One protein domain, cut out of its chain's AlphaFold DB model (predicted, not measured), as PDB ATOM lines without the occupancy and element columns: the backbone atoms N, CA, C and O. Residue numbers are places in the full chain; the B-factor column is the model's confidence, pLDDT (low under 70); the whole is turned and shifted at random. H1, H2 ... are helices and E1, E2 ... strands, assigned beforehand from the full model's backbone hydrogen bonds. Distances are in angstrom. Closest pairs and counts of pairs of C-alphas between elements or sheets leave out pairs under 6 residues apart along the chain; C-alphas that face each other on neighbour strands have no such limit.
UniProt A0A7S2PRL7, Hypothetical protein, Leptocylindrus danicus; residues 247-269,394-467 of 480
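AT A GLANCE: This is residues 247 to 269 and 394 to 467 of the 480 residues of the protein "Hypothetical protein" of Leptocylindrus danicus (UniProt A0A7S2PRL7). A strongly twisted sheet of four strands has helices H1 and H2 over one face, and residues 457 to 467, mostly H4, stick out as an arm at one end of the longest axis, with the loop of residues 424 to 440 at the other. The printed part has 97 residues, with elements in the order H1 E1 E2 E3 H2 H3 E4 H4; the sheet, E1 E2 E3 E4, is mixed, as is the class, helices and strands. It is compact, with a radius of gyration of the C-alphas of 14.2 A, spanning 49 by 30 by 26 A.

HOW THE PARTS SIT: Begin at H1, residues 247 to 258, which lies over E1, residues 263 to 268, and E2, residues 394 to 399, at a height over the sheet of 9.4 A. E1 and E2 are parallel; look at N 266 and O 396, 2.7 A. E2 and E3, residues 404 to 409, form an antiparallel hairpin, with N 397 and O 406 2.8 A apart. H2, residues 416 to 423, is on the same face as H1, two layers with the sheet, and touches H1; their closest C-alphas, Arg 253 and Leu 423, are 5.9 A apart, at a steep tilt of 65 degrees. H3, residues 441 to 447, only just touches H2, with 3 pairs of C-alphas within 8 A, the closest those of Leu 423 and Arg 445, 7.3 A. E4, residues 449 to 452, is parallel to E3, with N 407 and O 451 2.8 A apart; E3, H2, H3 and E4 make a strand-helix-strand unit, parallel strands joined through helices, with a right-handed crossover. H4, residues 453 to 466, only grazes the sheet, with residues 453 to 456. In the four helices every O i to N i+4 pair is within hydrogen-bond range.

IN THESE COORDINATES: Find C-alpha 247 at (150.054, 197.246, 188.277); H1 runs 16.5 A from there. E1 is 16.6 A long, E2 16.1 A and E3 14.7 A. H4 runs 20.2 A to C-alpha 466 at (169.191, 208.100, 170.336).

THE WHOLE: The C-alphas farthest apart, of Asp 432 and Asn 465, are 49.0 A apart. Residues 270 to 393 are not printed, and C-alphas 269 and 394 are 19.3 A apart across this cut. The link from H2 to H3 is long. Residues 426 to 442 and 454 to 467 have pLDDT under 70.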
ATOM      1  N   SER A 247     150.228 195.983 187.562       89.31
ATOM      2  CA  SER A 247     150.054 197.246 188.277       89.31
ATOM      3  C   SER A 247     149.213 197.081 189.547       89.31
ATOM      4  O   SER A 247     149.589 197.639 190.578       89.31
ATOM      5  N   ARG A 248     148.155 196.251 189.517       90.44
ATOM      6  CA  ARG A 248     147.414 195.867 190.736       90.44
ATOM      7  C   ARG A 248     148.332 195.206 191.748       90.44
ATOM      8  O   ARG A 248     148.354 195.571 192.910       90.44
ATOM      9  N   GLU A 249     149.105 194.237 191.297       88.00
ATOM     10  CA  GLU A 249     149.981 193.451 192.152       88.00
ATOM     11  C   GLU A 249     151.128 194.296 192.761       88.00
ATOM     12  O   GLU A 249     151.561 194.063 193.892       88.00
ATOM     13  N   VAL A 250     151.608 195.313 192.039       91.94
ATOM     14  CA  VAL A 250     152.519 196.342 192.565       91.94
ATOM     15  C   VAL A 250     151.828 197.189 193.631       91.94
ATOM     16  O   VAL A 250     152.409 197.408 194.692       91.94
ATOM     17  N   PHE A 251     150.596 197.633 193.373       93.94
ATOM     18  CA  PHE A 251     149.790 198.359 194.350       93.94
ATOM     19  C   PHE A 251     149.607 197.556 195.645       93.94
ATOM     20  O   PHE A 251     149.929 198.084 196.705       93.94
ATOM     21  N   GLU A 252     149.185 196.288 195.569       91.50
ATOM     22  CA  GLU A 252     148.948 195.446 196.752       91.50
ATOM     23  C   GLU A 252     150.217 195.310 197.607       91.50
ATOM     24  O   GLU A 252     150.170 195.520 198.814       91.50
ATOM     25  N   ARG A 253     151.385 195.064 196.989       91.31
ATOM     26  CA  ARG A 253     152.661 194.973 197.726       91.31
ATOM     27  C   ARG A 253     153.057 196.270 198.421       91.31
ATOM     28  O   ARG A 253     153.651 196.231 199.494       91.31
ATOM     29  N   LEU A 254     152.811 197.414 197.783       94.62
ATOM     30  CA  LEU A 254     153.131 198.716 198.365       94.62
ATOM     31  C   LEU A 254     152.156 199.069 199.490       94.62
ATOM     32  O   LEU A 254     152.597 199.508 200.550       94.62
ATOM     33  N   ALA A 255     150.859 198.849 199.272       94.81
ATOM     34  CA  ALA A 255     149.824 199.077 200.268       94.81
ATOM     35  C   ALA A 255     150.043 198.181 201.494       94.81
ATOM     36  O   ALA A 255     150.108 198.681 202.604       94.81
ATOM     37  N   GLU A 256     150.269 196.883 201.320       91.44
ATOM     38  CA  GLU A 256     150.511 195.977 202.445       91.44
ATOM     39  C   GLU A 256     151.783 196.319 203.234       91.44
ATOM     40  O   GLU A 256     151.819 196.193 204.456       91.44
ATOM     41  N   ALA A 257     152.846 196.754 202.551       94.00
ATOM     42  CA  ALA A 257     154.109 197.060 203.214       94.00
ATOM     43  C   ALA A 257     154.091 198.388 203.982       94.00
ATOM     44  O   ALA A 257     154.859 198.540 204.935       94.00
ATOM     45  N   PHE A 258     153.290 199.362 203.540       96.44
ATOM     46  CA  PHE A 258     153.403 200.749 204.000       96.44
ATOM     47  C   PHE A 258     152.085 201.396 204.430       96.44
ATOM     48  O   PHE A 258     152.128 202.528 204.912       96.44
ATOM     49  N   TRP A 259     150.942 200.723 204.268       96.44
ATOM     50  CA  TRP A 259     149.641 201.186 204.748       96.44
ATOM     51  C   TRP A 259     149.113 200.344 205.913       96.44
ATOM     52  O   TRP A 259     149.178 199.117 205.861       96.44
ATOM     53  N   PRO A 260     148.512 200.988 206.931       97.56
ATOM     54  CA  PRO A 260     148.406 202.442 207.121       97.56
ATOM     55  C   PRO A 260     149.771 203.131 207.335       97.56
ATOM     56  O   PRO A 260     150.610 202.609 208.067       97.56
ATOM     57  N   GLY A 261     150.003 204.295 206.713       96.81
ATOM     58  CA  GLY A 261     151.267 205.027 206.844       96.81
ATOM     59  C   GLY A 261     151.540 206.131 205.815       96.81
ATOM     60  O   GLY A 261     150.689 206.541 205.018       96.81
ATOM     61  N   ALA A 262     152.782 206.625 205.840       96.62
ATOM     62  CA  ALA A 262     153.237 207.833 205.148       96.62
ATOM     63  C   ALA A 262     153.631 207.618 203.673       96.62
ATOM     64  O   ALA A 262     154.595 208.209 203.181       96.62
ATOM     65  N   LEU A 263     152.885 206.783 202.952       97.50
ATOM     66  CA  LEU A 263     153.030 206.585 201.508       97.50
ATOM     67  C   LEU A 263     151.747 207.035 200.801       97.50
ATOM     68  O   LEU A 263     150.661 206.620 201.180       97.50
ATOM     69  N   THR A 264     151.857 207.827 199.745       96.44
ATOM     70  CA  THR A 264     150.756 208.090 198.810       96.44
ATOM     71  C   THR A 264     151.047 207.354 197.513       96.44
ATOM     72  O   THR A 264     152.127 207.513 196.938       96.44
ATOM     73  N   ILE A 265     150.081 206.573 197.033       95.94
ATOM     74  CA  ILE A 265     150.187 205.833 195.776       95.94
ATOM     75  C   ILE A 265     149.314 206.518 194.731       95.94
ATOM     76  O   ILE A 265     148.133 206.758 194.961       95.94
ATOM     77  N   ILE A 266     149.899 206.821 193.576       92.75
ATOM     78  CA  ILE A 266     149.208 207.343 192.403       92.75
ATOM     79  C   ILE A 266     149.057 206.235 191.371       92.75
ATOM     80  O   ILE A 266     150.046 205.651 190.923       92.75
ATOM     81  N   ALA A 267     147.824 205.983 190.948       90.69
ATOM     82  CA  ALA A 267     147.505 205.046 189.876       90.69
ATOM     83  C   ALA A 267     146.287 205.534 189.080       90.69
ATOM     84  O   ALA A 267     145.697 206.570 189.402       90.69
ATOM     85  N   LYS A 268     145.950 204.817 188.001       87.69
ATOM     86  CA  LYS A 268     144.788 205.133 187.162       87.69
ATOM     87  C   LYS A 268     143.515 205.083 188.003       87.69
ATOM     88  O   LYS A 268     143.340 204.164 188.797       87.69
ATOM     89  N   SER A 269     142.638 206.055 187.817       86.75
ATOM     90  CA  SER A 269     141.405 206.213 188.581       86.75
ATOM     91  C   SER A 269     140.232 205.456 187.956       86.75
ATOM     92  O   SER A 269     140.163 205.297 186.737       86.75
ATOM     93  N   THR A 394     155.852 210.293 201.400       94.69
ATOM     94  CA  THR A 394     156.473 209.911 200.129       94.69
ATOM     95  C   THR A 394     155.374 209.655 199.103       94.69
ATOM     96  O   THR A 394     154.397 208.976 199.404       94.69
ATOM     97  N   ILE A 395     155.528 210.179 197.889       93.06
ATOM     98  CA  ILE A 395     154.540 210.045 196.813       93.06
ATOM     99  C   ILE A 395     155.153 209.243 195.673       93.06
ATOM    100  O   ILE A 395     156.187 209.633 195.122       93.06
ATOM    101  N   VAL A 396     154.484 208.160 195.289       94.06
ATOM    102  CA  VAL A 396     154.887 207.298 194.176       94.06
ATOM    103  C   VAL A 396     153.790 207.206 193.128       94.06
ATOM    104  O   VAL A 396     152.612 207.231 193.465       94.06
ATOM    105  N   ARG A 397     154.165 207.054 191.860       92.12
ATOM    106  CA  ARG A 397     153.260 206.753 190.748       92.12
ATOM    107  C   ARG A 397     153.561 205.370 190.194       92.12
ATOM    108  O   ARG A 397     154.714 205.050 189.915       92.12
ATOM    109  N   ILE A 398     152.516 204.575 190.003       92.50
ATOM    110  CA  ILE A 398     152.579 203.305 189.285       92.50
ATOM    111  C   ILE A 398     152.440 203.618 187.794       92.50
ATOM    112  O   ILE A 398     151.355 203.946 187.310       92.50
ATOM    113  N   ASP A 399     153.552 203.543 187.072       88.19
ATOM    114  CA  ASP A 399     153.599 203.658 185.620       88.19
ATOM    115  C   ASP A 399     153.678 202.261 185.001       88.19
ATOM    116  O   ASP A 399     154.739 201.649 184.870       88.19
ATOM    117  N   GLU A 400     152.516 201.744 184.621       85.75
ATOM    118  CA  GLU A 400     152.400 200.431 183.996       85.75
ATOM    119  C   GLU A 400     153.024 200.370 182.594       85.75
ATOM    120  O   GLU A 400     153.509 199.310 182.198       85.75
ATOM    121  N   ALA A 401     153.046 201.483 181.849       85.12
ATOM    122  CA  ALA A 401     153.563 201.505 180.481       85.12
ATOM    123  C   ALA A 401     155.080 201.284 180.466       85.12
ATOM    124  O   ALA A 401     155.589 200.514 179.651       85.12
ATOM    125  N   ARG A 402     155.784 201.905 181.419       85.81
ATOM    126  CA  ARG A 402     157.235 201.745 181.613       85.81
ATOM    127  C   ARG A 402     157.596 200.627 182.596       85.81
ATOM    128  O   ARG A 402     158.769 200.308 182.748       85.81
ATOM    129  N   ALA A 403     156.604 200.010 183.246       89.75
ATOM    130  CA  ALA A 403     156.793 199.105 184.383       89.75
ATOM    131  C   ALA A 403     157.654 199.745 185.491       89.75
ATOM    132  O   ALA A 403     158.561 199.127 186.048       89.75
ATOM    133  N   HIS A 404     157.389 201.013 185.799       91.19
ATOM    134  CA  HIS A 404     158.133 201.793 186.781       91.19
ATOM    135  C   HIS A 404     157.249 202.155 187.979       91.19
ATOM    136  O   HIS A 404     156.076 202.498 187.841       91.19
ATOM    137  N   VAL A 405     157.838 202.131 189.171       93.44
ATOM    138  CA  VAL A 405     157.341 202.878 190.328       93.44
ATOM    139  C   VAL A 405     158.161 204.158 190.406       93.44
ATOM    140  O   VAL A 405     159.336 204.124 190.773       93.44
ATOM    141  N   VAL A 406     157.555 205.276 190.012       90.75
ATOM    142  CA  VAL A 406     158.219 206.582 189.937       90.75
ATOM    143  C   VAL A 406     158.014 207.329 191.247       90.75
ATOM    144  O   VAL A 406     156.884 207.647 191.612       90.75
ATOM    145  N   ILE A 407     159.093 207.637 191.957       90.56
ATOM    146  CA  ILE A 407     159.059 208.476 193.154       90.56
ATOM    147  C   ILE A 407     158.957 209.934 192.702       90.56
ATOM    148  O   ILE A 407     159.904 210.511 192.155       90.56
ATOM    149  N   LEU A 408     157.782 210.524 192.925       86.69
ATOM    150  CA  LEU A 408     157.478 211.912 192.578       86.69
ATOM    151  C   LEU A 408     157.870 212.890 193.685       86.69
ATOM    152  O   LEU A 408     158.042 214.079 193.423       86.69
ATOM    153  N   CYS A 409     157.908 212.430 194.934       86.25
ATOM    154  CA  CYS A 409     158.372 213.204 196.080       86.25
ATOM    155  C   CYS A 409     158.895 212.245 197.148       86.25
ATOM    156  O   CYS A 409     158.130 211.426 197.654       86.25
ATOM    157  N   ALA A 410     160.177 212.358 197.494       87.69
ATOM    158  CA  ALA A 410     160.741 211.697 198.664       87.69
ATOM    159  C   ALA A 410     160.364 212.514 199.913       87.69
ATOM    160  O   ALA A 410     160.887 213.609 200.123       87.69
ATOM    161  N   GLY A 411     159.388 212.018 200.674       88.19
ATOM    162  CA  GLY A 411     158.872 212.654 201.886       88.19
ATOM    163  C   GLY A 411     159.395 211.974 203.153       88.19
ATOM    164  O   GLY A 411     160.430 211.317 203.141       88.19
ATOM    165  N   GLY A 412     158.657 212.099 204.254       90.75
ATOM    166  CA  GLY A 412     158.890 211.358 205.497       90.75
ATOM    167  C   GLY A 412     158.385 209.906 205.479       90.75
ATOM    168  O   GLY A 412     158.306 209.272 206.525       90.75
ATOM    169  N   GLY A 413     158.006 209.397 204.304       94.00
ATOM    170  CA  GLY A 413     157.588 208.016 204.087       94.00
ATOM    171  C   GLY A 413     158.745 207.057 203.794       94.00
ATOM    172  O   GLY A 413     159.902 207.358 204.092       94.00
ATOM    173  N   PRO A 414     158.462 205.892 203.179       96.50
ATOM    174  CA  PRO A 414     159.497 204.913 202.869       96.50
ATOM    175  C   PRO A 414     160.518 205.441 201.853       96.50
ATOM    176  O   PRO A 414     160.170 206.169 200.919       96.50
ATOM    177  N   SER A 415     161.778 205.030 202.016       95.94
ATOM    178  CA  SER A 415     162.876 205.316 201.085       95.94
ATOM    179  C   SER A 415     162.746 204.522 199.781       95.94
ATOM    180  O   SER A 415     162.048 203.503 199.715       95.94
ATOM    181  N   LYS A 416     163.498 204.927 198.751       94.81
ATOM    182  CA  LYS A 416     163.614 204.196 197.478       94.81
ATOM    183  C   LYS A 416     163.977 202.725 197.686       94.81
ATOM    184  O   LYS A 416     163.369 201.840 197.085       94.81
ATOM    185  N   GLU A 417     164.919 202.435 198.580       93.75
ATOM    186  CA  GLU A 417     165.359 201.075 198.905       93.75
ATOM    187  C   GLU A 417     164.268 200.292 199.630       93.75
ATOM    188  O   GLU A 417     164.102 199.101 199.374       93.75
ATOM    189  N   GLN A 418     163.519 200.932 200.533       95.56
ATOM    190  CA  GLN A 418     162.388 200.290 201.204       95.56
ATOM    191  C   GLN A 418     161.294 199.935 200.193       95.56
ATOM    192  O   GLN A 418     160.864 198.783 200.172       95.56
ATOM    193  N   ILE A 419     160.922 200.863 199.304       94.88
ATOM    194  CA  ILE A 419     159.956 200.634 198.216       94.88
ATOM    195  C   ILE A 419     160.431 199.483 197.325       94.88
ATOM    196  O   ILE A 419     159.692 198.531 197.077       94.88
ATOM    197  N   LYS A 420     161.701 199.507 196.909       92.12
ATOM    198  CA  LYS A 420     162.314 198.445 196.106       92.12
ATOM    199  C   LYS A 420     162.242 197.086 196.808       92.12
ATOM    200  O   LYS A 420     161.855 196.101 196.188       92.12
ATOM    201  N   ARG A 421     162.548 197.021 198.109       90.44
ATOM    202  CA  ARG A 421     162.419 195.786 198.905       90.44
ATOM    203  C   ARG A 421     160.967 195.319 199.038       90.44
ATOM    204  O   ARG A 421     160.748 194.112 199.030       90.44
ATOM    205  N   ALA A 422     159.998 196.227 199.148       90.06
ATOM    206  CA  ALA A 422     158.580 195.877 199.255       90.06
ATOM    207  C   ALA A 422     158.068 195.181 197.990       90.06
ATOM    208  O   ALA A 422     157.469 194.114 198.088       90.06
ATOM    209  N   LEU A 423     158.432 195.680 196.801       85.19
ATOM    210  CA  LEU A 423     158.119 195.011 195.528       85.19
ATOM    211  C   LEU A 423     158.689 193.586 195.442       85.19
ATOM    212  O   LEU A 423     158.249 192.769 194.634       85.19
ATOM    213  N   TYR A 424     159.699 193.284 196.256       76.50
ATOM    214  CA  TYR A 424     160.426 192.023 196.233       76.50
ATOM    215  C   TYR A 424     159.933 191.020 197.272       76.50
ATOM    216  O   TYR A 424     160.384 189.872 197.234       76.50
ATOM    217  N   ARG A 425     159.037 191.408 198.179       70.88
ATOM    218  CA  ARG A 425     158.408 190.498 199.142       70.88
ATOM    219  C   ARG A 425     157.120 189.941 198.550       70.88
ATOM    220  O   ARG A 425     156.458 190.618 197.774       70.88
ATOM    221  N   LEU A 426     156.794 188.684 198.837       64.75
ATOM    222  CA  LEU A 426     155.439 188.203 198.566       64.75
ATOM    223  C   LEU A 426     154.499 188.834 199.600       64.75
ATOM    224  O   LEU A 426     154.936 188.994 200.744       64.75
ATOM    225  N   PRO A 427     153.259 189.162 199.211       59.78
ATOM    226  CA  PRO A 427     152.213 189.482 200.163       59.78
ATOM    227  C   PRO A 427     152.124 188.413 201.255       59.78
ATOM    228  O   PRO A 427     152.055 187.223 200.944       59.78
ATOM    229  N   VAL A 428     152.184 188.822 202.520       54.97
ATOM    230  CA  VAL A 428     152.011 187.953 203.693       54.97
ATOM    231  C   VAL A 428     150.519 187.695 203.922       54.97
ATOM    232  O   VAL A 428     150.132 186.581 204.263       54.97
ATOM    233  N   CYS A 429     149.679 188.699 203.662       48.59
ATOM    234  CA  CYS A 429     148.234 188.678 203.869       48.59
ATOM    235  C   CYS A 429     147.460 188.541 202.549       48.59
ATOM    236  O   CYS A 429     146.538 189.304 202.277       48.59
ATOM    237  N   ALA A 430     147.789 187.541 201.730       46.69
ATOM    238  CA  ALA A 430     146.979 187.209 200.555       46.69
ATOM    239  C   ALA A 430     145.618 186.559 200.907       46.69
ATOM    240  O   ALA A 430     144.950 186.067 200.008       46.69
ATOM    241  N   GLY A 431     145.188 186.523 202.176       53.84
ATOM    242  CA  GLY A 431     143.942 185.862 202.591       53.84
ATOM    243  C   GLY A 431     143.793 184.450 202.003       53.84
ATOM    244  O   GLY A 431     144.772 183.712 201.887       53.84
ATOM    245  N   ASP A 432     142.574 184.117 201.564       48.03
ATOM    246  CA  ASP A 432     142.230 182.888 200.832       48.03
ATOM    247  C   ASP A 432     142.745 182.852 199.379       48.03
ATOM    248  O   ASP A 432     142.439 181.911 198.644       48.03
ATOM    249  N   VAL A 433     143.502 183.859 198.916       51.59
ATOM    250  CA  VAL A 433     144.011 183.899 197.539       51.59
ATOM    251  C   VAL A 433     145.135 182.872 197.405       51.59
ATOM    252  O   VAL A 433     146.219 183.047 197.970       51.59
ATOM    253  N   PRO A 434     144.936 181.796 196.618       52.53
ATOM    254  CA  PRO A 434     145.962 180.782 196.442       52.53
ATOM    255  C   PRO A 434     147.223 181.417 195.857       52.53
ATOM    256  O   PRO A 434     147.136 182.200 194.910       52.53
ATOM    257  N   THR A 435     148.401 181.010 196.334       53.91
ATOM    258  CA  THR A 435     149.712 181.513 195.874       53.91
ATOM    259  C   THR A 435     149.893 181.412 194.350       53.91
ATOM    260  O   THR A 435     150.696 182.136 193.770       53.91
ATOM    261  N   SER A 436     149.116 180.550 193.681       50.50
ATOM    262  CA  SER A 436     149.042 180.402 192.222       50.50
ATOM    263  C   SER A 436     148.402 181.580 191.469       50.50
ATOM    264  O   SER A 436     148.494 181.620 190.244       50.50
ATOM    265  N   HIS A 437     147.738 182.511 192.159       54.38
ATOM    266  CA  HIS A 437     147.148 183.723 191.573       54.38
ATOM    267  C   HIS A 437     148.010 184.977 191.779       54.38
ATOM    268  O   HIS A 437     147.679 186.029 191.238       54.38
ATOM    269  N   LEU A 438     149.128 184.860 192.503       60.81
ATOM    270  CA  LEU A 438     150.096 185.938 192.677       60.81
ATOM    271  C   LEU A 438     151.126 185.907 191.548       60.81
ATOM    272  O   LEU A 438     151.631 184.847 191.160       60.81
ATOM    273  N   ILE A 439     151.504 187.080 191.040       65.94
ATOM    274  CA  ILE A 439     152.654 187.159 190.137       65.94
ATOM    275  C   ILE A 439     153.908 186.918 190.973       65.94
ATOM    276  O   ILE A 439     154.145 187.585 191.986       65.94
ATOM    277  N   THR A 440     154.728 185.960 190.539       66.06
ATOM    278  CA  THR A 440     155.962 185.620 191.252       66.06
ATOM    279  C   THR A 440     156.849 186.851 191.433       66.06
ATOM    280  O   THR A 440     157.040 187.661 190.518       66.06
ATOM    281  N   THR A 441     157.459 186.964 192.612       65.94
ATOM    282  CA  THR A 441     158.403 188.047 192.924       65.94
ATOM    283  C   THR A 441     159.564 188.100 191.937       65.94
ATOM    284  O   THR A 441     160.059 189.183 191.653       65.94
ATOM    285  N   ALA A 442     159.981 186.963 191.369       66.75
ATOM    286  CA  ALA A 442     161.031 186.898 190.354       66.75
ATOM    287  C   ALA A 442     160.656 187.640 189.058       66.75
ATOM    288  O   ALA A 442     161.485 188.370 188.512       66.75
ATOM    289  N   LEU A 443     159.412 187.497 188.582       75.06
ATOM    290  CA  LEU A 443     158.943 188.180 187.373       75.06
ATOM    291  C   LEU A 443     158.869 189.693 187.575       75.06
ATOM    292  O   LEU A 443     159.369 190.448 186.741       75.06
ATOM    293  N   LEU A 444     158.309 190.134 188.703       78.44
ATOM    294  CA  LEU A 444     158.240 191.562 189.012       78.44
ATOM    295  C   LEU A 444     159.622 192.153 189.272       78.44
ATOM    296  O   LEU A 444     159.918 193.207 188.731       78.44
ATOM    297  N   ARG A 445     160.518 191.450 189.978       73.12
ATOM    298  CA  ARG A 445     161.922 191.869 190.170       73.12
ATOM    299  C   ARG A 445     162.661 192.109 188.861       73.12
ATOM    300  O   ARG A 445     163.450 193.041 188.777       73.12
ATOM    301  N   LYS A 446     162.451 191.241 187.868       80.44
ATOM    302  CA  LYS A 446     163.139 191.340 186.577       80.44
ATOM    303  C   LYS A 446     162.653 192.538 185.763       80.44
ATOM    304  O   LYS A 446     163.437 193.114 185.016       80.44
ATOM    305  N   LYS A 447     161.363 192.863 185.863       85.62
ATOM    306  CA  LYS A 447     160.703 193.815 184.968       85.62
ATOM    307  C   LYS A 447     160.506 195.192 185.595       85.62
ATOM    308  O   LYS A 447     160.764 196.188 184.933       85.62
ATOM    309  N   TRP A 448     160.031 195.238 186.836       91.00
ATOM    310  CA  TRP A 448     159.642 196.478 187.485       91.00
ATOM    311  C   TRP A 448     160.823 197.155 188.171       91.00
ATOM    312  O   TRP A 448     161.543 196.539 188.963       91.00
ATOM    313  N   LYS A 449     160.996 198.448 187.889       92.06
ATOM    314  CA  LYS A 449     162.044 199.285 188.483       92.06
ATOM    315  C   LYS A 449     161.441 200.357 189.382       92.06
ATOM    316  O   LYS A 449     160.337 200.832 189.140       92.06
ATOM    317  N   VAL A 450     162.185 200.745 190.414       92.62
ATOM    318  CA  VAL A 450     161.869 201.915 191.244       92.62
ATOM    319  C   VAL A 450     162.831 203.019 190.850       92.62
ATOM    320  O   VAL A 450     164.042 202.834 190.975       92.62
ATOM    321  N   VAL A 451     162.289 204.130 190.368       91.75
ATOM    322  CA  VAL A 451     163.048 205.246 189.792       91.75
ATOM    323  C   VAL A 451     162.618 206.553 190.432       91.75
ATOM    324  O   VAL A 451     161.485 206.684 190.895       91.75
ATOM    325  N   GLU A 452     163.510 207.529 190.473       87.12
ATOM    326  CA  GLU A 452     163.164 208.894 190.872       87.12
ATOM    327  C   GLU A 452     162.804 209.733 189.645       87.12
ATOM    328  O   GLU A 452     163.256 209.456 188.540       87.12
ATOM    329  N   THR A 453     161.989 210.775 189.822       76.88
ATOM    330  CA  THR A 453     161.513 211.604 188.692       76.88
ATOM    331  C   THR A 453     162.660 212.165 187.839       76.88
ATOM    332  O   THR A 453     162.551 212.195 186.619       76.88
ATOM    333  N   LEU A 454     163.777 212.551 188.463       68.19
ATOM    334  CA  LEU A 454     164.962 213.058 187.758       68.19
ATOM    335  C   LEU A 454     165.629 211.992 186.871       68.19
ATOM    336  O   LEU A 454     166.153 212.323 185.813       68.19
ATOM    337  N   GLU A 455     165.578 210.719 187.271       64.50
ATOM    338  CA  GLU A 455     166.118 209.597 186.490       64.50
ATOM    339  C   GLU A 455     165.246 209.298 185.263       64.50
ATOM    340  O   GLU A 455     165.745 208.888 184.223       64.50
ATOM    341  N   VAL A 456     163.936 209.538 185.360       60.75
ATOM    342  CA  VAL A 456     163.013 209.347 184.233       60.75
ATOM    343  C   VAL A 456     163.243 210.395 183.145       60.75
ATOM    344  O   VAL A 456     163.233 210.064 181.963       60.75
ATOM    345  N   ILE A 457     163.476 211.650 183.542       60.88
ATOM    346  CA  ILE A 457     163.761 212.745 182.605       60.88
ATOM    347  C   ILE A 457     165.062 212.463 181.847       60.88
ATOM    348  O   ILE A 457     165.095 212.613 180.629       60.88
ATOM    349  N   SER A 458     166.106 211.982 182.532       57.72
ATOM    350  CA  SER A 458     167.377 211.663 181.878       57.72
ATOM    351  C   SER A 458     167.288 210.452 180.945       57.72
ATOM    352  O   SER A 458     167.895 210.475 179.876       57.72
ATOM    353  N   GLU A 459     166.506 209.420 181.283       57.69
ATOM    354  CA  GLU A 459     166.220 208.302 180.370       57.69
ATOM    355  C   GLU A 459     165.454 208.772 179.121       57.69
ATOM    356  O   GLU A 459     165.776 208.359 178.007       57.69
ATOM    357  N   ASP A 460     164.463 209.652 179.281       58.00
ATOM    358  CA  ASP A 460     163.704 210.208 178.158       58.00
ATOM    359  C   ASP A 460     164.577 211.110 177.269       58.00
ATOM    360  O   ASP A 460     164.489 211.015 176.045       58.00
ATOM    361  N   GLU A 461     165.465 211.927 177.842       54.62
ATOM    362  CA  GLU A 461     166.439 212.739 177.095       54.62
ATOM    363  C   GLU A 461     167.470 211.878 176.346       54.62
ATOM    364  O   GLU A 461     167.781 212.149 175.186       54.62
ATOM    365  N   GLN A 462     167.963 210.796 176.959       52.91
ATOM    366  CA  GLN A 462     168.870 209.847 176.304       52.91
ATOM    367  C   GLN A 462     168.182 209.064 175.176       52.91
ATOM    368  O   GLN A 462     168.782 208.858 174.118       52.91
ATOM    369  N   ASN A 463     166.920 208.666 175.365       52.41
ATOM    370  CA  ASN A 463     166.119 207.997 174.337       52.41
ATOM    371  C   ASN A 463     165.761 208.946 173.184       52.41
ATOM    372  O   ASN A 463     165.812 208.548 172.023       52.41
ATOM    373  N   LEU A 464     165.467 210.219 173.475       47.12
ATOM    374  CA  LEU A 464     165.242 211.243 172.452       47.12
ATOM    375  C   LEU A 464     166.510 211.499 171.631       47.12
ATOM    376  O   LEU A 464     166.430 211.533 170.404       47.12
ATOM    377  N   ASN A 465     167.676 211.574 172.282       40.50
ATOM    378  CA  ASN A 465     168.967 211.747 171.610       40.50
ATOM    379  C   ASN A 465     169.398 210.519 170.792       40.50
ATOM    380  O   ASN A 465     170.103 210.674 169.800       40.50
ATOM    381  N   THR A 466     168.949 209.312 171.143       42.41
ATOM    382  CA  THR A 466     169.191 208.100 170.336       42.41
ATOM    383  C   THR A 466     168.180 207.919 169.200       42.41
ATOM    384  O   THR A 466     168.499 207.266 168.207       42.41
ATOM    385  N   THR A 467     166.999 208.545 169.263       37.28
ATOM    386  CA  THR A 467     166.036 208.553 168.142       37.28
ATOM    387  C   THR A 467     166.364 209.536 167.013       37.28
ATOM    388  O   THR A 467     165.693 209.496 165.983       37.28
TER     389      THR A 467